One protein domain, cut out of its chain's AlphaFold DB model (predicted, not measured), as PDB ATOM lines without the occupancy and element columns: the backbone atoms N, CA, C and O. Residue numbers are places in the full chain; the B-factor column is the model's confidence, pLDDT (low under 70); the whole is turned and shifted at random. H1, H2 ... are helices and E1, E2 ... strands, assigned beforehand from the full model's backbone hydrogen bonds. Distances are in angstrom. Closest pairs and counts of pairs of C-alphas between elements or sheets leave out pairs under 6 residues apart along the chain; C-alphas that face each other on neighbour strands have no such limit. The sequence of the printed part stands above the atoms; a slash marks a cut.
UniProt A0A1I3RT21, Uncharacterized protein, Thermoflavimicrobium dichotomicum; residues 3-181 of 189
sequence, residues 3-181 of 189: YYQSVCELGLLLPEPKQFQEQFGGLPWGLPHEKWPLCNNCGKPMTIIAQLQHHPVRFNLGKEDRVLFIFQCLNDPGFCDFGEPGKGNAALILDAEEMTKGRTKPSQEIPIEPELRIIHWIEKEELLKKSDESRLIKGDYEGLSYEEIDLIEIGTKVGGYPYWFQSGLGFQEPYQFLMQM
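AT A GLANCE: This is residues 3 to 181 of the 189 residues of an uncharacterized protein of Thermoflavimicrobium dichotomicum (UniProt A0A1I3RT21). With little regular structure, the model forms two lobes bridged by the strand pair E1 and E5: the larger holds the sheet E2, E3, E4 amid long loops, the smaller H1, H2 and E6. The 179 printed residues hold, in order, E1 E2 E3 E4 E5 H1 H2 E6, mostly strand, with 49 residues in named elements. Both sheets, E5-E1-E6 and E2-E3-E4, are antiparallel. The whole is compact, radius of gyration of the C-alphas 17.2 A, spanning 49 by 34 by 32 A.

HOW THE PARTS SIT: E1, residues 3 to 10, has neighbours E5, residues 116 to 125 (N 5 to O 122, 2.9 A), and E6, residues 157 to 159 (N 4 to O 158, 2.9 A). E2, residues 47 to 53, E3, 67 to 72, and E4, 89 to 94, form a meander, successive antiparallel neighbours, with N 49 to O 70 and N 69 to O 92 at 2.8 A. H1, residues 133 to 137, has its O i to N i+4 pair within hydrogen-bond range; H2, residues 146 to 149, is too short for one. Neither is on a sheet.

IN THESE COORDINATES: E1 begins at C-alpha 3 (206.833, 163.649, 170.832); E5 measures 24.1 A and bends by 71 degrees at residue 119.

THE WHOLE: The printed part has no cut. Residues 165 to 174 are under pLDDT 70.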
ATOM      1  N   TYR A   3     207.847 163.923 171.841       92.69
ATOM      2  CA  TYR A   3     206.833 163.649 170.832       92.69
ATOM      3  C   TYR A   3     206.246 164.952 170.300       92.69
ATOM      4  O   TYR A   3     206.439 166.023 170.874       92.69
ATOM      5  N   TYR A   4     205.548 164.859 169.175       95.31
ATOM      6  CA  TYR A   4     205.041 166.025 168.465       95.31
ATOM      7  C   TYR A   4     203.560 165.859 168.186       95.31
ATOM      8  O   TYR A   4     203.163 164.953 167.453       95.31
ATOM      9  N   GLN A   5     202.746 166.741 168.753       94.69
ATOM     10  CA  GLN A   5     201.305 166.757 168.533       94.69
ATOM     11  C   GLN A   5     200.968 167.682 167.368       94.69
ATOM     12  O   GLN A   5     201.473 168.807 167.301       94.69
ATOM     13  N   SER A   6     200.134 167.211 166.443       94.06
ATOM     14  CA  SER A   6     199.691 168.035 165.322       94.06
ATOM     15  C   SER A   6     198.604 169.011 165.769       94.06
ATOM     16  O   SER A   6     197.676 168.660 166.496       94.06
ATOM     17  N   VAL A   7     198.701 170.250 165.295       95.00
ATOM     18  CA  VAL A   7     197.609 171.225 165.312       95.00
ATOM     19  C   VAL A   7     197.092 171.315 163.892       95.00
ATOM     20  O   VAL A   7     197.851 171.625 162.968       95.00
ATOM     21  N   CYS A   8     195.811 171.012 163.722       94.75
ATOM     22  CA  CYS A   8     195.198 170.919 162.411       94.75
ATOM     23  C   CYS A   8     194.047 171.903 162.260       94.75
ATOM     24  O   CYS A   8     193.333 172.184 163.217       94.75
ATOM     25  N   GLU A   9     193.845 172.346 161.029       96.19
ATOM     26  CA  GLU A   9     192.680 173.114 160.609       96.19
ATOM     27  C   GLU A   9     191.968 172.371 159.485       96.19
ATOM     28  O   GLU A   9     192.591 171.685 158.663       96.19
ATOM     29  N   LEU A  10     190.649 172.517 159.436       95.75
ATOM     30  CA  LEU A  10     189.848 171.883 158.403       95.75
ATOM     31  C   LEU A  10     190.168 172.514 157.045       95.75
ATOM     32  O   LEU A  10     190.028 173.722 156.853       95.75
ATOM     33  N   GLY A  11     190.568 171.688 156.080       94.56
ATOM     34  CA  GLY A  11     191.061 172.135 154.781       94.56
ATOM     35  C   GLY A  11     190.059 172.996 154.013       94.56
ATOM     36  O   GLY A  11     190.481 173.907 153.309       94.56
ATOM     37  N   LEU A  12     188.752 172.781 154.204       95.25
ATOM     38  CA  LEU A  12     187.693 173.581 153.572       95.25
ATOM     39  C   LEU A  12     187.561 175.007 154.133       95.25
ATOM     40  O   LEU A  12     186.950 175.858 153.492       95.25
ATOM     41  N   LEU A  13     188.118 175.272 155.318       96.44
ATOM     42  CA  LEU A  13     188.138 176.600 155.945       96.44
ATOM     43  C   LEU A  13     189.376 177.413 155.550       96.44
ATOM     44  O   LEU A  13     189.494 178.587 155.897       96.44
ATOM     45  N   LEU A  14     190.306 176.797 154.823       95.88
ATOM     46  CA  LEU A  14     191.575 177.388 154.435       95.88
ATOM     47  C   LEU A  14     191.633 177.583 152.906       95.88
ATOM     48  O   LEU A  14     191.035 176.810 152.159       95.88
ATOM     49  N   PRO A  15     192.413 178.551 152.388       96.31
ATOM     50  CA  PRO A  15     192.591 178.724 150.943       96.31
ATOM     51  C   PRO A  15     193.166 177.472 150.280       96.31
ATOM     52  O   PRO A  15     193.986 176.794 150.897       96.31
ATOM     53  N   GLU A  16     192.812 177.194 149.024       93.81
ATOM     54  CA  GLU A  16     193.416 176.097 148.251       93.81
ATOM     55  C   GLU A  16     194.954 176.169 148.298       93.81
ATOM     56  O   GLU A  16     195.530 177.237 148.034       93.81
ATOM     57  N   PRO A  17     195.650 175.071 148.645       94.00
ATOM     58  CA  PRO A  17     197.096 175.103 148.732       94.00
ATOM     59  C   PRO A  17     197.711 175.275 147.346       94.00
ATOM     60  O   PRO A  17     197.268 174.702 146.354       94.00
ATOM     61  N   LYS A  18     198.777 176.073 147.292       94.81
ATOM     62  CA  LYS A  18     199.567 176.313 146.073       94.81
ATOM     63  C   LYS A  18     200.894 175.553 146.064       94.81
ATOM     64  O   LYS A  18     201.630 175.621 145.085       94.81
ATOM     65  N   GLN A  19     201.189 174.851 147.152       94.56
ATOM     66  CA  GLN A  19     202.398 174.067 147.368       94.56
ATOM     67  C   GLN A  19     202.085 172.886 148.290       94.56
ATOM     68  O   GLN A  19     200.987 172.813 148.847       94.56
ATOM     69  N   PHE A  20     203.058 171.993 148.468       96.00
ATOM     70  CA  PHE A  20     202.958 170.882 149.409       96.00
ATOM     71  C   PHE A  20     202.568 171.372 150.815       96.00
ATOM     72  O   PHE A  20     203.033 172.420 151.269       96.00
ATOM     73  N   GLN A  21     201.700 170.616 151.483       96.25
ATOM     74  CA  GLN A  21     201.284 170.817 152.870       96.25
ATOM     75  C   GLN A  21     201.208 169.449 153.541       96.25
ATOM     76  O   GLN A  21     200.657 168.519 152.954       96.25
ATOM     77  N   GLU A  22     201.705 169.327 154.767       97.00
ATOM     78  CA  GLU A  22     201.414 168.142 155.570       97.00
ATOM     79  C   GLU A  22     199.914 168.124 155.909       97.00
ATOM     80  O   GLU A  22     199.333 169.150 156.278       97.00
ATOM     81  N   GLN A  23     199.263 166.976 155.747       96.88
ATOM     82  CA  GLN A  23     197.823 166.845 155.989       96.88
ATOM     83  C   GLN A  23     197.441 165.401 156.308       96.88
ATOM     84  O   GLN A  23     198.143 164.455 155.943       96.88
ATOM     85  N   PHE A  24     196.272 165.260 156.920       95.81
ATOM     86  CA  PHE A  24     195.521 164.015 156.993       95.81
ATOM     87  C   PHE A  24     194.346 164.070 156.013       95.81
ATOM     88  O   PHE A  24     193.768 165.138 155.801       95.81
ATOM     89  N   GLY A  25     194.009 162.932 155.406       95.31
ATOM     90  CA  GLY A  25     192.944 162.842 154.404       95.31
ATOM     91  C   GLY A  25     193.158 163.745 153.179       95.31
ATOM     92  O   GLY A  25     194.282 164.128 152.832       95.31
ATOM     93  N   GLY A  26     192.057 164.092 152.509       95.75
ATOM     94  CA  GLY A  26     192.050 164.961 151.333       95.75
ATOM     95  C   GLY A  26     192.649 164.326 150.075       95.75
ATOM     96  O   GLY A  26     192.671 163.109 149.909       95.75
ATOM     97  N   LEU A  27     193.122 165.167 149.152       96.94
ATOM     98  CA  LEU A  27     193.872 164.718 147.974       96.94
ATOM     99  C   LEU A  27     195.375 164.919 148.199       96.94
ATOM    100  O   LEU A  27     195.761 166.008 148.642       96.94
ATOM    101  N   PRO A  28     196.225 163.933 147.856       97.50
ATOM    102  CA  PRO A  28     197.666 164.075 147.988       97.50
ATOM    103  C   PRO A  28     198.212 165.164 147.072       97.50
ATOM    104  O   PRO A  28     197.770 165.315 145.929       97.50
ATOM    105  N   TRP A  29     199.238 165.867 147.543       98.00
ATOM    106  CA  TRP A  29     200.055 166.750 146.723       98.00
ATOM    107  C   TRP A  29     201.277 165.999 146.197       98.00
ATOM    108  O   TRP A  29     202.072 165.472 146.968       98.00
ATOM    109  N   GLY A  30     201.462 165.998 144.881       97.06
ATOM    110  CA  GLY A  30     202.668 165.494 144.235       97.06
ATOM    111  C   GLY A  30     202.808 163.975 144.171       97.06
ATOM    112  O   GLY A  30     203.878 163.492 143.823       97.06
ATOM    113  N   LEU A  31     201.756 163.209 144.462       97.88
ATOM    114  CA  LEU A  31     201.747 161.760 144.247       97.88
ATOM    115  C   LEU A  31     201.551 161.446 142.750       97.88
ATOM    116  O   LEU A  31     200.519 161.830 142.201       97.88
ATOM    117  N   PRO A  32     202.450 160.727 142.063       97.75
ATOM    118  CA  PRO A  32     202.185 160.270 140.697       97.75
ATOM    119  C   PRO A  32     201.006 159.288 140.638       97.75
ATOM    120  O   PRO A  32     200.854 158.442 141.521       97.75
ATOM    121  N   HIS A  33     200.178 159.364 139.591       96.19
ATOM    122  CA  HIS A  33     198.995 158.502 139.449       96.19
ATOM    123  C   HIS A  33     199.356 157.009 139.444       96.19
ATOM    124  O   HIS A  33     198.655 156.198 140.041       96.19
ATOM    125  N   GLU A  34     200.461 156.652 138.798       96.12
ATOM    126  CA  GLU A  34     200.994 155.295 138.692       96.12
ATOM    127  C   GLU A  34     201.500 154.729 140.023       96.12
ATOM    128  O   GLU A  34     201.627 153.515 140.163       96.12
ATOM    129  N   LYS A  35     201.769 155.597 141.008       97.19
ATOM    130  CA  LYS A  35     202.172 155.203 142.361       97.19
ATOM    131  C   LYS A  35     200.992 155.115 143.327       97.19
ATOM    132  O   LYS A  35     201.200 154.770 144.485       97.19
ATOM    133  N   TRP A  36     199.764 155.411 142.892       97.31
ATOM    134  CA  TRP A  36     198.585 155.288 143.749       97.31
ATOM    135  C   TRP A  36     198.336 153.810 144.102       97.31
ATOM    136  O   TRP A  36     198.078 153.009 143.200       97.31
ATOM    137  N   PRO A  37     198.387 153.411 145.387       95.75
ATOM    138  CA  PRO A  37     198.322 152.003 145.747       95.75
ATOM    139  C   PRO A  37     196.917 151.427 145.556       95.75
ATOM    140  O   PRO A  37     195.903 152.058 145.873       95.75
ATOM    141  N   LEU A  38     196.872 150.187 145.067       94.38
ATOM    142  CA  LEU A  38     195.659 149.380 144.988       94.38
ATOM    143  C   LEU A  38     195.576 148.448 146.197       94.38
ATOM    144  O   LEU A  38     196.587 147.939 146.676       94.38
ATOM    145  N   CYS A  39     194.364 148.199 146.680       92.38
ATOM    146  CA  CYS A  39     194.137 147.221 147.733       92.38
ATOM    147  C   CYS A  39     194.331 145.796 147.218       92.38
ATOM    148  O   CYS A  39     193.654 145.381 146.281       92.38
ATOM    149  N   ASN A  40     195.173 145.016 147.897       90.44
ATOM    150  CA  ASN A  40     195.444 143.627 147.523       90.44
ATOM    151  C   ASN A  40     194.239 142.692 147.724       90.44
ATOM    152  O   ASN A  40     194.236 141.586 147.194       90.44
ATOM    153  N   ASN A  41     193.213 143.124 148.466       88.88
ATOM    154  CA  ASN A  41     191.987 142.351 148.661       88.88
ATOM    155  C   ASN A  41     190.919 142.648 147.593       88.88
ATOM    156  O   ASN A  41     190.383 141.732 146.982       88.88
ATOM    157  N   CYS A  42     190.594 143.927 147.356       90.56
ATOM    158  CA  CYS A  42     189.501 144.309 146.445       90.56
ATOM    159  C   CYS A  42     189.955 144.858 145.082       90.56
ATOM    160  O   CYS A  42     189.114 145.108 144.221       90.56
ATOM    161  N   GLY A  43     191.253 145.102 144.884       91.75
ATOM    162  CA  GLY A  43     191.828 145.650 143.649       91.75
ATOM    163  C   GLY A  43     191.539 147.134 143.385       91.75
ATOM    164  O   GLY A  43     192.013 147.673 142.388       91.75
ATOM    165  N   LYS A  44     190.776 147.811 144.250       93.00
ATOM    166  CA  LYS A  44     190.420 149.232 144.097       93.00
ATOM    167  C   LYS A  44     191.508 150.158 144.664       93.00
ATOM    168  O   LYS A  44     192.220 149.742 145.584       93.00
ATOM    169  N   PRO A  45     191.625 151.411 144.179       95.06
ATOM    170  CA  PRO A  45     192.524 152.400 144.769       95.06
ATOM    171  C   PRO A  45     192.227 152.625 146.256       95.06
ATOM    172  O   PRO A  45     191.067 152.641 146.673       95.06
ATOM    173  N   MET A  46     193.276 152.770 147.063       94.38
ATOM    174  CA  MET A  46     193.141 153.072 148.491       94.38
ATOM    175  C   MET A  46     192.939 154.574 148.738       94.38
ATOM    176  O   MET A  46     193.351 155.406 147.932       94.38
ATOM    177  N   THR A  47     192.350 154.927 149.877       94.69
ATOM    178  CA  THR A  47     192.181 156.312 150.335       94.69
ATOM    179  C   THR A  47     193.448 156.780 151.042       94.69
ATOM    180  O   THR A  47     194.041 156.020 151.810       94.69
ATOM    181  N   ILE A  48     193.880 158.018 150.797       95.56
ATOM    182  CA  ILE A  48     194.984 158.610 151.557       95.56
ATOM    183  C   ILE A  48     194.536 158.917 152.983       95.56
ATOM    184  O   ILE A  48     193.460 159.465 153.207       95.56
ATOM    185  N   ILE A  49     195.395 158.591 153.939       94.50
ATOM    186  CA  ILE A  49     195.187 158.865 155.356       94.50
ATOM    187  C   ILE A  49     196.129 159.967 155.839       94.50
ATOM    188  O   ILE A  49     195.693 160.843 156.578       94.50
ATOM    189  N   ALA A  50     197.384 159.986 155.381       95.44
ATOM    190  CA  ALA A  50     198.339 161.035 155.729       95.44
ATOM    191  C   ALA A  50     199.332 161.313 154.596       95.44
ATOM    192  O   ALA A  50     199.728 160.391 153.881       95.44
ATOM    193  N   GLN A  51     199.784 162.564 154.488       96.81
ATOM    194  CA  GLN A  51     201.043 162.924 153.831       96.81
ATOM    195  C   GLN A  51     201.894 163.778 154.776       96.81
ATOM    196  O   GLN A  51     201.413 164.780 155.312       96.81
ATOM    197  N   LEU A  52     203.146 163.381 154.981       96.00
ATOM    198  CA  LEU A  52     204.068 163.997 155.937       96.00
ATOM    199  C   LEU A  52     205.437 164.187 155.289       96.00
ATOM    200  O   LEU A  52     205.913 163.302 154.578       96.00
ATOM    201  N   GLN A  53     206.079 165.323 155.544       95.81
ATOM    202  CA  GLN A  53     207.416 165.600 155.023       95.81
ATOM    203  C   GLN A  53     208.474 165.148 156.024       95.81
ATOM    204  O   GLN A  53     208.274 165.217 157.238       95.81
ATOM    205  N   HIS A  54     209.618 164.710 155.505       95.56
ATOM    206  CA  HIS A  54     210.817 164.472 156.288       95.56
ATOM    207  C   HIS A  54     211.065 165.613 157.278       95.56
ATOM    208  O   HIS A  54     211.020 166.792 156.931       95.56
ATOM    209  N   HIS A  55     211.395 165.240 158.507       94.38
ATOM    210  CA  HIS A  55     211.897 166.154 159.509       94.38
ATOM    211  C   HIS A  55     212.970 165.442 160.346       94.38
ATOM    212  O   HIS A  55     212.677 164.407 160.945       94.38
ATOM    213  N   PRO A  56     214.181 166.003 160.508       91.31
ATOM    214  CA  PRO A  56     215.327 165.283 161.078       91.31
ATOM    215  C   PRO A  56     215.111 164.798 162.519       91.31
ATOM    216  O   PRO A  56     215.684 163.788 162.921       91.31
ATOM    217  N   VAL A  57     214.280 165.514 163.287       89.12
ATOM    218  CA  VAL A  57     213.939 165.167 164.679       89.12
ATOM    219  C   VAL A  57     212.604 164.425 164.791       89.12
ATOM    220  O   VAL A  57     212.576 163.275 165.210       89.12
ATOM    221  N   ARG A  58     211.494 165.071 164.409       90.19
ATOM    222  CA  ARG A  58     210.146 164.501 164.509       90.19
ATOM    223  C   ARG A  58     209.949 163.237 163.672       90.19
ATOM    224  O   ARG A  58     209.306 162.311 164.145       90.19
ATOM    225  N   PHE A  59     210.438 163.216 162.432       86.12
ATOM    226  CA  PHE A  59     210.062 162.193 161.462       86.12
ATOM    227  C   PHE A  59     211.149 161.973 160.399       86.12
ATOM    228  O   PHE A  59     211.128 162.544 159.308       86.12
ATOM    229  N   ASN A  60     212.144 161.153 160.736       90.50
ATOM    230  CA  ASN A  60     213.336 160.999 159.912       90.50
ATOM    231  C   ASN A  60     213.157 159.918 158.829       90.50
ATOM    232  O   ASN A  60     213.253 158.724 159.092       90.50
ATOM    233  N   LEU A  61     212.955 160.362 157.588       91.38
ATOM    234  CA  LEU A  61     212.899 159.518 156.384       91.38
ATOM    235  C   LEU A  61     214.265 159.236 155.716       91.38
ATOM    236  O   LEU A  61     214.321 158.712 154.603       91.38
ATOM    237  N   GLY A  62     215.374 159.611 156.352       92.31
ATOM    238  CA  GLY A  62     216.747 159.335 155.905       92.31
ATOM    239  C   GLY A  62     217.320 160.258 154.822       92.31
ATOM    240  O   GLY A  62     218.517 160.196 154.561       92.31
ATOM    241  N   LYS A  63     216.505 161.114 154.195       93.50
ATOM    242  CA  LYS A  63     216.925 162.136 153.220       93.50
ATOM    243  C   LYS A  63     215.964 163.322 153.310       93.50
ATOM    244  O   LYS A  63     214.762 163.107 153.478       93.50
ATOM    245  N   GLU A  64     216.509 164.529 153.192       92.81
ATOM    246  CA  GLU A  64     215.733 165.771 153.096       92.81
ATOM    247  C   GLU A  64     214.741 165.716 151.925       92.81
ATOM    248  O   GLU A  64     214.936 164.972 150.962       92.81
ATOM    249  N   ASP A  65     213.659 166.484 152.030       92.06
ATOM    250  CA  ASP A  65     212.583 166.593 151.032       92.06
ATOM    251  C   ASP A  65     211.805 165.307 150.707       92.06
ATOM    252  O   ASP A  65     210.885 165.338 149.888       92.06
ATOM    253  N   ARG A  66     212.097 164.184 151.373       97.00
ATOM    254  CA  ARG A  66     211.260 162.985 151.269       97.00
ATOM    255  C   ARG A  66     209.867 163.233 151.818       97.00
ATOM    256  O   ARG A  66     209.705 163.887 152.848       97.00
ATOM    257  N   VAL A  67     208.877 162.621 151.184       97.50
ATOM    258  CA  VAL A  67     207.484 162.662 151.632       97.50
ATOM    259  C   VAL A  67     206.979 161.242 151.851       97.50
ATOM    260  O   VAL A  67     207.106 160.390 150.973       97.50
ATOM    261  N   LEU A  68     206.399 160.995 153.024       97.00
ATOM    262  CA  LEU A  68     205.639 159.787 153.324       97.00
ATOM    263  C   LEU A  68     204.179 160.006 152.951       97.00
ATOM    264  O   LEU A  68     203.570 160.974 153.395       97.00
ATOM    265  N   PHE A  69     203.609 159.049 152.234       97.62
ATOM    266  CA  PHE A  69     202.179 158.911 152.005       97.62
ATOM    267  C   PHE A  69     201.686 157.626 152.669       97.62
ATOM    268  O   PHE A  69     202.269 156.559 152.466       97.62
ATOM    269  N   ILE A  70     200.605 157.715 153.439       95.50
ATOM    270  CA  ILE A  70     199.956 156.578 154.102       95.50
ATOM    271  C   ILE A  70     198.570 156.398 153.496       95.50
ATOM    272  O   ILE A  70     197.821 157.366 153.379       95.50
ATOM    273  N   PHE A  71     198.214 155.165 153.153       94.25
ATOM    274  CA  PHE A  71     196.938 154.806 152.549       94.25
ATOM    275  C   PHE A  71     196.259 153.665 153.292       94.25
ATOM    276  O   PHE A  71     196.917 152.775 153.836       94.25
ATOM    277  N   GLN A  72     194.932 153.659 153.232       92.25
ATOM    278  CA  GLN A  72     194.094 152.578 153.726       92.25
ATOM    279  C   GLN A  72     192.910 152.354 152.785       92.25
ATOM    280  O   GLN A  72     192.357 153.281 152.195       92.25
ATOM    281  N   CYS A  73     192.509 151.099 152.619       91.94
ATOM    282  CA  CYS A  73     191.324 150.749 151.859       91.94
ATOM    283  C   CYS A  73     190.064 151.093 152.661       91.94
ATOM    284  O   CYS A  73     189.771 150.435 153.656       91.94
ATOM    285  N   LEU A  74     189.305 152.086 152.191       91.06
ATOM    286  CA  LEU A  74     188.001 152.463 152.751       91.06
ATOM    287  C   LEU A  74     186.826 152.097 151.833       91.06
ATOM    288  O   LEU A  74     185.682 152.431 152.118       91.06
ATOM    289  N   ASN A  75     187.096 151.411 150.721       89.38
ATOM    290  CA  ASN A  75     186.071 151.004 149.764       89.38
ATOM    291  C   ASN A  75     185.027 150.084 150.414       89.38
ATOM    292  O   ASN A  75     185.402 149.120 151.079       89.38
ATOM    293  N   ASP A  76     183.742 150.330 150.141       81.88
ATOM    294  CA  ASP A  76     182.605 149.505 150.579       81.88
ATOM    295  C   ASP A  76     182.809 148.015 150.202       81.88
ATOM    296  O   ASP A  76     183.175 147.735 149.047       81.88
ATOM    297  N   PRO A  77     182.650 147.052 151.145       72.25
ATOM    298  CA  PRO A  77     182.037 147.161 152.483       72.25
ATOM    299  C   PRO A  77     182.895 147.765 153.617       72.25
ATOM    300  O   PRO A  77     182.464 147.756 154.763       72.25
ATOM    301  N   GLY A  78     184.098 148.282 153.350       63.94
ATOM    302  CA  GLY A  78     184.858 149.114 154.301       63.94
ATOM    303  C   GLY A  78     185.806 148.380 155.260       63.94
ATOM    304  O   GLY A  78     186.363 149.009 156.152       63.94
ATOM    305  N   PHE A  79     186.038 147.075 155.074       61.88
ATOM    306  CA  PHE A  79     186.815 146.232 156.008       61.88
ATOM    307  C   PHE A  79     187.843 145.327 155.319       61.88
ATOM    308  O   PHE A  79     188.047 144.180 155.715       61.88
ATOM    309  N   CYS A  80     188.486 145.802 154.250       79.75
ATOM    310  CA  CYS A  80     189.607 145.043 153.696       79.75
ATOM    311  C   CYS A  80     190.723 144.948 154.748       79.75
ATOM    312  O   CYS A  80     191.094 145.967 155.323       79.75
ATOM    313  N   ASP A  81     191.221 143.728 154.971       73.50
ATOM    314  CA  ASP A  81     192.176 143.321 156.013       73.50
ATOM    315  C   ASP A  81     193.234 144.393 156.337       73.50
ATOM    316  O   ASP A  81     194.232 144.553 155.629       73.50
ATOM    317  N   PHE A  82     192.974 145.172 157.391       68.12
ATOM    318  CA  PHE A  82     193.835 146.266 157.845       68.12
ATOM    319  C   PHE A  82     194.863 145.810 158.884       68.12
ATOM    320  O   PHE A  82     195.780 146.573 159.181       68.12
ATOM    321  N   GLY A  83     194.712 144.599 159.434       66.31
ATOM    322  CA  GLY A  83     195.591 144.057 160.472       66.31
ATOM    323  C   GLY A  83     196.934 143.576 159.929       66.31
ATOM    324  O   GLY A  83     197.920 143.557 160.661       66.31
ATOM    325  N   GLU A  84     196.993 143.237 158.639       73.75
ATOM    326  CA  GLU A  84     198.224 142.822 157.975       73.75
ATOM    327  C   GLU A  84     198.812 143.942 157.091       73.75
ATOM    328  O   GLU A  84     198.112 144.503 156.234       73.75
ATOM    329  N   PRO A  85     200.110 144.274 157.253       79.56
ATOM    330  CA  PRO A  85     200.790 145.248 156.406       79.56
ATOM    331  C   PRO A  85     200.683 144.901 154.917       79.56
ATOM    332  O   PRO A  85     200.914 143.764 154.508       79.56
ATOM    333  N   GLY A  86     200.353 145.892 154.090       81.31
ATOM    334  CA  GLY A  86     200.328 145.731 152.636       81.31
ATOM    335  C   GLY A  86     199.076 145.056 152.071       81.31
ATOM    336  O   GLY A  86     198.970 144.941 150.854       81.31
ATOM    337  N   LYS A  87     198.105 144.614 152.883       82.44
ATOM    338  CA  LYS A  87     196.831 144.081 152.364       82.44
ATOM    339  C   LYS A  87     195.790 145.181 152.148       82.44
ATOM    340  O   LYS A  87     195.441 145.521 151.013       82.44
ATOM    341  N   GLY A  88     195.289 145.737 153.247       88.19
ATOM    342  CA  GLY A  88     194.323 146.835 153.289       88.19
ATOM    343  C   GLY A  88     194.949 148.202 153.563       88.19
ATOM    344  O   GLY A  88     194.216 149.176 153.684       88.19
ATOM    345  N   ASN A  89     196.274 148.288 153.665       90.25
ATOM    346  CA  ASN A  89     197.027 149.516 153.914       90.25
ATOM    347  C   ASN A  89     198.300 149.551 153.055       90.25
ATOM    348  O   ASN A  89     198.776 148.508 152.603       90.25
ATOM    349  N   ALA A  90     198.840 150.744 152.829       92.88
ATOM    350  CA  ALA A  90     200.114 150.936 152.146       92.88
ATOM    351  C   ALA A  90     200.820 152.197 152.658       92.88
ATOM    352  O   ALA A  90     200.172 153.181 153.007       92.88
ATOM    353  N   ALA A  91     202.150 152.178 152.656       94.06
ATOM    354  CA  ALA A  91     202.986 153.335 152.948       94.06
ATOM    355  C   ALA A  91     204.011 153.509 151.822       94.06
ATOM    356  O   ALA A  91     204.653 152.541 151.418       94.06
ATOM    357  N   LEU A  92     204.149 154.730 151.311       96.44
ATOM    358  CA  LEU A  92     205.064 155.075 150.224       96.44
ATOM    359  C   LEU A  92     205.948 156.235 150.662       96.44
ATOM    360  O   LEU A  92     205.435 157.246 151.128       96.44
ATOM    361  N   ILE A  93     207.257 156.114 150.471       97.19
ATOM    362  CA  ILE A  93     208.201 157.219 150.653       97.19
ATOM    363  C   ILE A  93     208.691 157.619 149.269       97.19
ATOM    364  O   ILE A  93     209.228 156.771 148.558       97.19
ATOM    365  N   LEU A  94     208.483 158.879 148.897       97.94
ATOM    366  CA  LEU A  94     208.928 159.431 147.620       97.94
ATOM    367  C   LEU A  94     210.031 160.459 147.835       97.94
ATOM    368  O   LEU A  94     209.939 161.285 148.746       97.94
ATOM    369  N   ASP A  95     211.037 160.421 146.968       97.31
ATOM    370  CA  ASP A  95     211.987 161.518 146.812       97.31
ATOM    371  C   ASP A  95     211.347 162.666 146.002       97.31
ATOM    372  O   ASP A  95     210.425 162.452 145.211       97.31
ATOM    373  N   ALA A  96     211.844 163.895 146.173       93.69
ATOM    374  CA  ALA A  96     211.293 165.086 145.518       93.69
ATOM    375  C   ALA A  96     211.270 164.975 143.981       93.69
ATOM    376  O   ALA A  96     210.328 165.433 143.336       93.69
ATOM    377  N   GLU A  97     212.280 164.334 143.389       95.62
ATOM    378  CA  GLU A  97     212.376 164.057 141.952       95.62
ATOM    379  C   GLU A  97     211.305 163.086 141.431       95.62
ATOM    380  O   GLU A  97     211.012 163.074 140.236       95.62
ATOM    381  N   GLU A  98     210.705 162.287 142.314       97.00
ATOM    382  CA  GLU A  98     209.627 161.360 141.978       97.00
ATOM    383  C   GLU A  98     208.242 162.000 142.118       97.00
ATOM    384  O   GLU A  98     207.247 161.368 141.762       97.00
ATOM    385  N   MET A  99     208.154 163.220 142.660       97.06
ATOM    386  CA  MET A  99     206.889 163.903 142.910       97.06
ATOM    387  C   MET A  99     206.395 164.691 141.690       97.06
ATOM    388  O   MET A  99     207.156 165.316 140.951       97.06
ATOM    389  N   THR A 100     205.075 164.721 141.506       96.31
ATOM    390  CA  THR A 100     204.406 165.571 140.510       96.31
ATOM    391  C   THR A 100     204.088 166.962 141.071       96.31
ATOM    392  O   THR A 100     204.312 167.271 142.244       96.31
ATOM    393  N   LYS A 101     203.558 167.855 140.226       93.88
ATOM    394  CA  LYS A 101     203.079 169.176 140.656       93.88
ATOM    395  C   LYS A 101     201.584 169.136 140.952       93.88
ATOM    396  O   LYS A 101     200.807 168.668 140.124       93.88
ATOM    397  N   GLY A 102     201.184 169.759 142.057       96.06
ATOM    398  CA  GLY A 102     199.777 169.945 142.399       96.06
ATOM    399  C   GLY A 102     199.144 168.717 143.041       96.06
ATOM    400  O   GLY A 102     199.826 167.779 143.444       96.06
ATOM    401  N   ARG A 103     197.818 168.755 143.160       96.31
ATOM    402  CA  ARG A 103     197.033 167.660 143.730       96.31
ATOM    403  C   ARG A 103     196.751 166.580 142.702       96.31
ATOM    404  O   ARG A 103     196.369 166.884 141.572       96.31
ATOM    405  N   THR A 104     196.831 165.337 143.145       96.31
ATOM    406  CA  THR A 104     196.506 164.173 142.323       96.31
ATOM    407  C   THR A 104     195.123 163.668 142.684       96.31
ATOM    408  O   THR A 104     194.811 163.444 143.852       96.31
ATOM    409  N   LYS A 105     194.270 163.499 141.671       95.00
ATOM    410  CA  LYS A 105     192.943 162.899 141.836       95.00
ATOM    411  C   LYS A 105     193.040 161.377 141.696       95.00
ATOM    412  O   LYS A 105     193.855 160.906 140.904       95.00
ATOM    413  N   PRO A 106     192.220 160.595 142.407       93.19
ATOM    414  CA  PRO A 106     192.174 159.158 142.181       93.19
ATOM    415  C   PRO A 106     191.672 158.857 140.759       93.19
ATOM    416  O   PRO A 106     190.905 159.624 140.176       93.19
ATOM    417  N   SER A 107     192.116 157.736 140.189       91.25
ATOM    418  CA  SER A 107     191.695 157.284 138.852       91.25
ATOM    419  C   SER A 107     190.270 156.724 138.821       91.25
ATOM    420  O   SER A 107     189.685 156.580 137.749       91.25
ATOM    421  N   GLN A 108     189.720 156.398 139.989       91.50
ATOM    422  CA  GLN A 108     188.372 155.882 140.193       91.50
ATOM    423  C   GLN A 108     187.724 156.634 141.356       91.50
ATOM    424  O   GLN A 108     188.419 157.212 142.193       91.50
ATOM    425  N   GLU A 109     186.398 156.612 141.419       91.88
ATOM    426  CA  GLU A 109     185.674 157.141 142.569       91.88
ATOM    427  C   GLU A 109     185.931 156.255 143.792       91.88
ATOM    428  O   GLU A 109     185.687 155.048 143.771       91.88
ATOM    429  N   ILE A 110     186.468 156.868 144.842       92.56
ATOM    430  CA  ILE A 110     186.781 156.237 146.121       92.56
ATOM    431  C   ILE A 110     186.335 157.170 147.248       92.56
ATOM    432  O   ILE A 110     186.258 158.385 147.032       92.56
ATOM    433  N   PRO A 111     186.094 156.648 148.459       92.56
ATOM    434  CA  PRO A 111     185.928 157.494 149.631       92.56
ATOM    435  C   PRO A 111     187.168 158.368 149.826       92.56
ATOM    436  O   PRO A 111     188.296 157.877 149.751       92.56
ATOM    437  N   ILE A 112     186.961 159.657 150.073       92.31
ATOM    438  CA  ILE A 112     188.014 160.602 150.441       92.31
ATOM    439  C   ILE A 112     187.653 161.158 151.810       92.31
ATOM    440  O   ILE A 112     186.578 161.730 151.983       92.31
ATOM    441  N   GLU A 113     188.554 160.979 152.770       92.38
ATOM    442  CA  GLU A 113     188.398 161.555 154.101       92.38
ATOM    443  C   GLU A 113     188.541 163.084 154.047       92.38
ATOM    444  O   GLU A 113     189.294 163.598 153.205       92.38
ATOM    445  N   PRO A 114     187.862 163.831 154.938       93.88
ATOM    446  CA  PRO A 114     188.051 165.267 155.058       93.88
ATOM    447  C   PRO A 114     189.528 165.630 155.200       93.88
ATOM    448  O   PRO A 114     190.287 164.987 155.924       93.88
ATOM    449  N   GLU A 115     189.936 166.690 154.514       96.06
ATOM    450  CA  GLU A 115     191.291 167.200 154.641       96.06
ATOM    451  C   GLU A 115     191.455 167.932 155.971       96.06
ATOM    452  O   GLU A 115     190.778 168.931 156.222       96.06
ATOM    453  N   LEU A 116     192.409 167.491 156.781       96.00
ATOM    454  CA  LEU A 116     192.937 168.251 157.902       96.00
ATOM    455  C   LEU A 116     194.359 168.687 157.583       96.00
ATOM    456  O   LEU A 116     195.260 167.852 157.519       96.00
ATOM    457  N   ARG A 117     194.581 169.989 157.408       96.94
ATOM    458  CA  ARG A 117     195.930 170.517 157.179       96.94
ATOM    459  C   ARG A 117     196.636 170.737 158.491       96.94
ATOM    460  O   ARG A 117     196.087 171.382 159.382       96.94
ATOM    461  N   ILE A 118     197.869 170.260 158.577       96.44
ATOM    462  CA  ILE A 118     198.708 170.473 159.746       96.44
ATOM    463  C   ILE A 118     199.306 171.873 159.638       96.44
ATOM    464  O   ILE A 118     200.166 172.133 158.800       96.44
ATOM    465  N   ILE A 119     198.829 172.787 160.478       96.69
ATOM    466  CA  ILE A 119     199.292 174.182 160.493       96.69
ATOM    467  C   ILE A 119     200.477 174.381 161.437       96.69
ATOM    468  O   ILE A 119     201.252 175.324 161.278       96.69
ATOM    469  N   HIS A 120     200.618 173.504 162.432       95.50
ATOM    470  CA  HIS A 120     201.677 173.586 163.423       95.50
ATOM    471  C   HIS A 120     201.913 172.235 164.105       95.50
ATOM    472  O   HIS A 120     201.028 171.383 164.160       95.50
ATOM    473  N   TRP A 121     203.108 172.070 164.667       95.56
ATOM    474  CA  TRP A 121     203.476 170.930 165.496       95.56
ATOM    475  C   TRP A 121     203.958 171.422 166.850       95.56
ATOM    476  O   TRP A 121     204.911 172.198 166.919       95.56
ATOM    477  N   ILE A 122     203.335 170.929 167.914       96.00
ATOM    478  CA  ILE A 122     203.721 171.247 169.285       96.00
ATOM    479  C   ILE A 122     204.670 170.155 169.769       96.00
ATOM    480  O   ILE A 122     204.283 168.990 169.857       96.00
ATOM    481  N   GLU A 123     205.911 170.530 170.077       96.38
ATOM    482  CA  GLU A 123     206.851 169.645 170.766       96.38
ATOM    483  C   GLU A 123     206.422 169.470 172.227       96.38
ATOM    484  O   GLU A 123     206.176 170.447 172.937       96.38
ATOM    485  N   LYS A 124     206.341 168.219 172.672       94.81
ATOM    486  CA  LYS A 124     206.019 167.832 174.043       94.81
ATOM    487  C   LYS A 124     207.029 166.805 174.554       94.81
ATOM    488  O   LYS A 124     207.693 166.109 173.784       94.81
ATOM    489  N   GLU A 125     207.127 166.710 175.873       93.00
ATOM    490  CA  GLU A 125     207.938 165.708 176.563       93.00
ATOM    491  C   GLU A 125     207.042 164.611 177.128       93.00
ATOM    492  O   GLU A 125     205.986 164.885 177.701       93.00
ATOM    493  N   GLU A 126     207.483 163.367 176.981       89.88
ATOM    494  CA  GLU A 126     206.847 162.212 177.597       89.88
ATOM    495  C   GLU A 126     206.976 162.299 179.121       89.88
ATOM    496  O   GLU A 126     208.081 162.427 179.667       89.88
ATOM    497  N   LEU A 127     205.830 162.249 179.800       88.44
ATOM    498  CA  LEU A 127     205.755 162.387 181.252       88.44
ATOM    499  C   LEU A 127     205.973 161.044 181.944       88.44
ATOM    500  O   LEU A 127     206.513 161.003 183.054       88.44
ATOM    501  N   LEU A 128     205.613 159.947 181.274       86.44
ATOM    502  CA  LEU A 128     205.834 158.607 181.782       86.44
ATOM    503  C   LEU A 128     207.327 158.247 181.683       86.44
ATOM    504  O   LEU A 128     207.849 157.893 180.631       86.44
ATOM    505  N   LYS A 129     208.048 158.342 182.803       76.19
ATOM    506  CA  LYS A 129     209.474 157.983 182.886       76.19
ATOM    507  C   LYS A 129     209.621 156.525 183.318       76.19
ATOM    508  O   LYS A 129     209.729 156.244 184.512       76.19
ATOM    509  N   LYS A 130     209.614 155.590 182.366       70.75
ATOM    510  CA  LYS A 130     209.795 154.150 182.630       70.75
ATOM    511  C   LYS A 130     210.940 153.580 181.799       70.75
ATOM    512  O   LYS A 130     211.229 154.060 180.711       70.75
ATOM    513  N   SER A 131     211.604 152.560 182.342       66.75
ATOM    514  CA  SER A 131     212.795 151.951 181.737       66.75
ATOM    515  C   SER A 131     212.492 150.965 180.608       66.75
ATOM    516  O   SER A 131     213.412 150.601 179.885       66.75
ATOM    517  N   ASP A 132     211.243 150.511 180.464       74.25
ATOM    518  CA  ASP A 132     210.865 149.508 179.460       74.25
ATOM    519  C   ASP A 132     210.012 150.113 178.339       74.25
ATOM    520  O   ASP A 132     208.812 149.868 178.213       74.25
ATOM    521  N   GLU A 133     210.656 150.946 177.520       79.12
ATOM    522  CA  GLU A 133     210.033 151.604 176.363       79.12
ATOM    523  C   GLU A 133     209.448 150.590 175.366       79.12
ATOM    524  O   GLU A 133     208.431 150.851 174.725       79.12
ATOM    525  N   SER A 134     210.070 149.411 175.267       79.69
ATOM    526  CA  SER A 134     209.706 148.372 174.305       79.69
ATOM    527  C   SER A 134     208.322 147.776 174.565       79.69
ATOM    528  O   SER A 134     207.583 147.510 173.615       79.69
ATOM    529  N   ARG A 135     207.944 147.608 175.838       82.69
ATOM    530  CA  ARG A 135     206.617 147.120 176.245       82.69
ATOM    531  C   ARG A 135     205.537 148.170 176.012       82.69
ATOM    532  O   ARG A 135     204.502 147.868 175.421       82.69
ATOM    533  N   LEU A 136     205.821 149.420 176.374       84.50
ATOM    534  CA  LEU A 136     204.875 150.531 176.227       84.50
ATOM    535  C   LEU A 136     204.530 150.810 174.762       84.50
ATOM    536  O   LEU A 136     203.367 151.026 174.428       84.50
ATOM    537  N   ILE A 137     205.517 150.721 173.864       83.31
ATOM    538  CA  ILE A 137     205.292 150.822 172.414       83.31
ATOM    539  C   ILE A 137     204.315 149.742 171.915       83.31
ATOM    540  O   ILE A 137     203.502 150.009 171.029       83.31
ATOM    541  N   LYS A 138     204.339 148.549 172.515       80.62
ATOM    542  CA  LYS A 138     203.476 147.408 172.164       80.62
ATOM    543  C   LYS A 138     202.109 147.440 172.852       80.62
ATOM    544  O   LYS A 138     201.319 146.521 172.661       80.62
ATOM    545  N   GLY A 139     201.824 148.473 173.645       81.38
ATOM    546  CA  GLY A 139     200.583 148.568 174.414       81.38
ATOM    547  C   GLY A 139     200.498 147.576 175.565       81.38
ATOM    548  O   GLY A 139     199.404 147.266 176.027       81.38
ATOM    549  N   ASP A 140     201.642 147.066 176.020       84.00
ATOM    550  CA  ASP A 140     201.730 146.335 177.273       84.00
ATOM    551  C   ASP A 140     201.912 147.342 178.414       84.00
ATOM    552  O   ASP A 140     203.006 147.855 178.665       84.00
ATOM    553  N   TYR A 141     200.797 147.633 179.082       84.25
ATOM    554  CA  TYR A 141     200.729 148.513 180.247       84.25
ATOM    555  C   TYR A 141     200.726 147.739 181.574       84.25
ATOM    556  O   TYR A 141     200.401 148.310 182.617       84.25
ATOM    557  N   GLU A 142     201.058 146.442 181.576       84.81
ATOM    558  CA  GLU A 142     201.068 145.648 182.805       84.81
ATOM    559  C   GLU A 142     202.072 146.226 183.814       84.81
ATOM    560  O   GLU A 142     203.265 146.390 183.531       84.81
ATOM    561  N   GLY A 143     201.572 146.508 185.021       85.44
ATOM    562  CA  GLY A 143     202.343 147.110 186.107       85.44
ATOM    563  C   GLY A 143     202.295 148.639 186.158       85.44
ATOM    564  O   GLY A 143     202.962 149.211 187.021       85.44
ATOM    565  N   LEU A 144     201.526 149.293 185.281       87.12
ATOM    566  CA  LEU A 144     201.194 150.714 185.403       87.12
ATOM    567  C   LEU A 144     199.879 150.924 186.160       87.12
ATOM    568  O   LEU A 144     198.940 150.137 186.019       87.12
ATOM    569  N   SER A 145     199.800 151.999 186.948       90.44
ATOM    570  CA  SER A 145     198.520 152.478 187.485       90.44
ATOM    571  C   SER A 145     197.702 153.203 186.409       90.44
ATOM    572  O   SER A 145     198.233 153.598 185.371       90.44
ATOM    573  N   TYR A 146     196.406 153.418 186.657       87.44
ATOM    574  CA  TYR A 146     195.569 154.203 185.743       87.44
ATOM    575  C   TYR A 146     196.083 155.638 185.598       87.44
ATOM    576  O   TYR A 146     196.165 156.141 184.486       87.44
ATOM    577  N   GLU A 147     196.536 156.255 186.692       90.81
ATOM    578  CA  GLU A 147     197.112 157.600 186.662       90.81
ATOM    579  C   GLU A 147     198.396 157.658 185.829       90.81
ATOM    580  O   GLU A 147     198.666 158.677 185.204       90.81
ATOM    581  N   GLU A 148     199.194 156.584 185.803       90.50
ATOM    582  CA  GLU A 148     200.382 156.495 184.948       90.50
ATOM    583  C   GLU A 148     200.022 156.315 183.468       90.50
ATOM    584  O   GLU A 148     200.698 156.879 182.610       90.50
ATOM    585  N   ILE A 149     198.967 155.554 183.165       86.94
ATOM    586  CA  ILE A 149     198.452 155.388 181.797       86.94
ATOM    587  C   ILE A 149     197.858 156.707 181.286       86.94
ATOM    588  O   ILE A 149     198.110 157.077 180.142       86.94
ATOM    589  N   ASP A 150     197.158 157.456 182.140       88.75
ATOM    590  CA  ASP A 150     196.570 158.763 181.815       88.75
ATOM    591  C   ASP A 150     197.625 159.839 181.490       88.75
ATOM    592  O   ASP A 150     197.307 160.859 180.875       88.75
ATOM    593  N   LEU A 151     198.896 159.624 181.857       90.12
ATOM    594  CA  LEU A 151     200.003 160.484 181.421       90.12
ATOM    595  C   LEU A 151     200.333 160.315 179.932       90.12
ATOM    596  O   LEU A 151     200.962 161.204 179.348       90.12
ATOM    597  N   ILE A 152     199.940 159.198 179.313       89.38
ATOM    598  CA  ILE A 152     200.147 158.953 177.888       89.38
ATOM    599  C   ILE A 152     199.102 159.751 177.107       89.38
ATOM    600  O   ILE A 152     197.933 159.387 177.029       89.38
ATOM    601  N   GLU A 153     199.544 160.836 176.475       89.06
ATOM    602  CA  GLU A 153     198.657 161.727 175.724       89.06
ATOM    603  C   GLU A 153     197.897 160.980 174.613       89.06
ATOM    604  O   GLU A 153     198.502 160.364 173.725       89.06
ATOM    605  N   ILE A 154     196.570 161.112 174.619       87.62
ATOM    606  CA  ILE A 154     195.687 160.622 173.563       87.62
ATOM    607  C   ILE A 154     195.563 161.698 172.485       87.62
ATOM    608  O   ILE A 154     195.096 162.806 172.736       87.62
ATOM    609  N   GLY A 155     195.947 161.369 171.256       88.12
ATOM    610  CA  GLY A 155     195.758 162.263 170.119       88.12
ATOM    611  C   GLY A 155     196.531 161.826 168.886       88.12
ATOM    612  O   GLY A 155     197.197 160.787 168.886       88.12
ATOM    613  N   THR A 156     196.443 162.644 167.839       90.75
ATOM    614  CA  THR A 156     197.282 162.496 166.650       90.75
ATOM    615  C   THR A 156     198.665 163.072 166.930       90.75
ATOM    616  O   THR A 156     198.823 164.277 167.149       90.75
ATOM    617  N   LYS A 157     199.672 162.198 166.970       92.00
ATOM    618  CA  LYS A 157     201.040 162.550 167.357       92.00
ATOM    619  C   LYS A 157     202.079 161.690 166.652       92.00
ATOM    620  O   LYS A 157     201.817 160.537 166.317       92.00
ATOM    621  N   VAL A 158     203.266 162.255 166.464       91.75
ATOM    622  CA  VAL A 158     204.457 161.560 165.959       91.75
ATOM    623  C   VAL A 158     205.427 161.331 167.117       91.75
ATOM    624  O   VAL A 158     205.729 162.263 167.869       91.75
ATOM    625  N   GLY A 159     205.912 160.097 167.252       88.81
ATOM    626  CA  GLY A 159     206.707 159.644 168.393       88.81
ATOM    627  C   GLY A 159     205.909 159.550 169.698       88.81
ATOM    628  O   GLY A 159     204.676 159.605 169.706       88.81
ATOM    629  N   GLY A 160     206.625 159.425 170.818       88.38
ATOM    630  CA  GLY A 160     206.015 159.208 172.135       88.38
ATOM    631  C   GLY A 160     205.501 157.780 172.319       88.38
ATOM    632  O   GLY A 160     205.590 156.959 171.404       88.38
ATOM    633  N   TYR A 161     204.945 157.475 173.495       89.06
ATOM    634  CA  TYR A 161     204.259 156.194 173.664       89.06
ATOM    635  C   TYR A 161     202.886 156.230 172.975       89.06
ATOM    636  O   TYR A 161     202.134 157.190 173.179       89.06
ATOM    637  N   PRO A 162     202.524 155.224 172.162       87.94
ATOM    638  CA  PRO A 162     201.154 155.071 171.689       87.94
ATOM    639  C   PRO A 162     200.197 154.833 172.860       87.94
ATOM    640  O   PRO A 162     200.557 154.207 173.859       87.94
ATOM    641  N   TYR A 163     198.968 155.312 172.703       86.88
ATOM    642  CA  TYR A 163     197.833 154.972 173.544       86.88
ATOM    643  C   TYR A 163     196.976 153.926 172.825       86.88
ATOM    644  O   TYR A 163     196.315 154.217 171.825       86.88
ATOM    645  N   TRP A 164     196.983 152.702 173.335       81.50
ATOM    646  CA  TRP A 164     196.256 151.583 172.758       81.50
ATOM    647  C   TRP A 164     194.946 151.336 173.519       81.50
ATOM    648  O   TRP A 164     194.958 151.005 174.700       81.50
ATOM    649  N   PHE A 165     193.799 151.455 172.838       68.00
ATOM    650  CA  PHE A 165     192.481 151.139 173.424       68.00
ATOM    651  C   PHE A 165     192.238 149.627 173.605       68.00
ATOM    652  O   PHE A 165     191.359 149.222 174.363       68.00
ATOM    653  N   GLN A 166     192.993 148.791 172.891       64.94
ATOM    654  CA  GLN A 166     192.998 147.326 172.968       64.94
ATOM    655  C   GLN A 166     194.455 146.851 172.963       64.94
ATOM    656  O   GLN A 166     195.330 147.629 172.603       64.94
ATOM    657  N   SER A 167     194.737 145.597 173.334       60.66
ATOM    658  CA  SER A 167     196.100 145.040 173.273       60.66
ATOM    659  C   SER A 167     196.752 145.341 171.920       60.66
ATOM    660  O   SER A 167     196.135 145.089 170.881       60.66
ATOM    661  N   GLY A 168     197.965 145.904 171.941       60.16
ATOM    662  CA  GLY A 168     198.644 146.348 170.730       60.16
ATOM    663  C   GLY A 168     198.813 145.221 169.715       60.16
ATOM    664  O   GLY A 168     198.863 144.034 170.048       60.16
ATOM    665  N   LEU A 169     198.882 145.603 168.441       60.03
ATOM    666  CA  LEU A 169     199.160 144.668 167.359       60.03
ATOM    667  C   LEU A 169     200.566 144.113 167.609       60.03
ATOM    668  O   LEU A 169     201.529 144.875 167.640       60.03
ATOM    669  N   GLY A 170     200.675 142.808 167.865       58.84
ATOM    670  CA  GLY A 170     201.924 142.108 168.178       58.84
ATOM    671  C   GLY A 170     202.892 142.056 166.995       58.84
ATOM    672  O   GLY A 170     203.260 140.974 166.543       58.84
ATOM    673  N   PHE A 171     203.281 143.219 166.469       63.88
ATOM    674  CA  PHE A 171     204.254 143.353 165.403       63.88
ATOM    675  C   PHE A 171     205.567 142.705 165.847       63.88
ATOM    676  O   PHE A 171     205.972 142.796 167.015       63.88
ATOM    677  N   GLN A 172     206.215 142.019 164.909       62.78
ATOM    678  CA  GLN A 172     207.521 141.406 165.117       62.78
ATOM    679  C   GLN A 172     208.612 142.334 164.597       62.78
ATOM    680  O   GLN A 172     208.456 142.953 163.547       62.78
ATOM    681  N   GLU A 173     209.701 142.436 165.356       63.59
ATOM    682  CA  GLU A 173     210.863 143.251 165.004       63.59
ATOM    683  C   GLU A 173     211.442 142.876 163.626       63.59
ATOM    684  O   GLU A 173     211.390 141.702 163.244       63.59
ATOM    685  N   PRO A 174     212.058 143.830 162.902       68.50
ATOM    686  CA  PRO A 174     212.339 145.207 163.319       68.50
ATOM    687  C   PRO A 174     211.221 146.185 162.918       68.50
ATOM    688  O   PRO A 174     210.974 146.393 161.730       68.50
ATOM    689  N   TYR A 175     210.583 146.840 163.889       74.88
ATOM    690  CA  TYR A 175     209.693 147.979 163.630       74.88
ATOM    691  C   TYR A 175     209.924 149.073 164.660       74.88
ATOM    692  O   TYR A 175     210.285 148.827 165.805       74.88
ATOM    693  N   GLN A 176     209.675 150.309 164.249       76.12
ATOM    694  CA  GLN A 176     209.648 151.442 165.156       76.12
ATOM    695  C   GLN A 176     208.264 152.065 165.086       76.12
ATOM    696  O   GLN A 176     207.737 152.310 163.998       76.12
ATOM    697  N   PHE A 177     207.671 152.322 166.250       82.00
ATOM    698  CA  PHE A 177     206.460 153.120 166.299       82.00
ATOM    699  C   PHE A 177     206.757 154.519 165.772       82.00
ATOM    700  O   PHE A 177     207.658 155.208 166.252       82.00
ATOM    701  N   LEU A 178     205.994 154.908 164.757       86.25
ATOM    702  CA  LEU A 178     206.184 156.169 164.073       86.25
ATOM    703  C   LEU A 178     205.233 157.236 164.591       86.25
ATOM    704  O   LEU A 178     205.647 158.319 165.000       86.25
ATOM    705  N   MET A 179     203.943 156.936 164.530       89.19
ATOM    706  CA  MET A 179     202.892 157.882 164.835       89.19
ATOM    707  C   MET A 179     201.611 157.155 165.213       89.19
ATOM    708  O   MET A 179     201.364 156.029 164.779       89.19
ATOM    709  N   GLN A 180     200.773 157.852 165.965       88.38
ATOM    710  CA  GLN A 180     199.390 157.485 166.206       88.38
ATOM    711  C   GLN A 180     198.514 158.543 165.555       88.38
ATOM    712  O   GLN A 180     198.766 159.739 165.696       88.38
ATOM    713  N   MET A 181     197.472 158.098 164.866       86.31
ATOM    714  CA  MET A 181     196.373 158.957 164.449       86.31
ATOM    715  C   MET A 181     195.164 158.550 165.263       86.31
ATOM    716  O   MET A 181     194.801 157.374 165.285       86.31
TER     717      MET A 181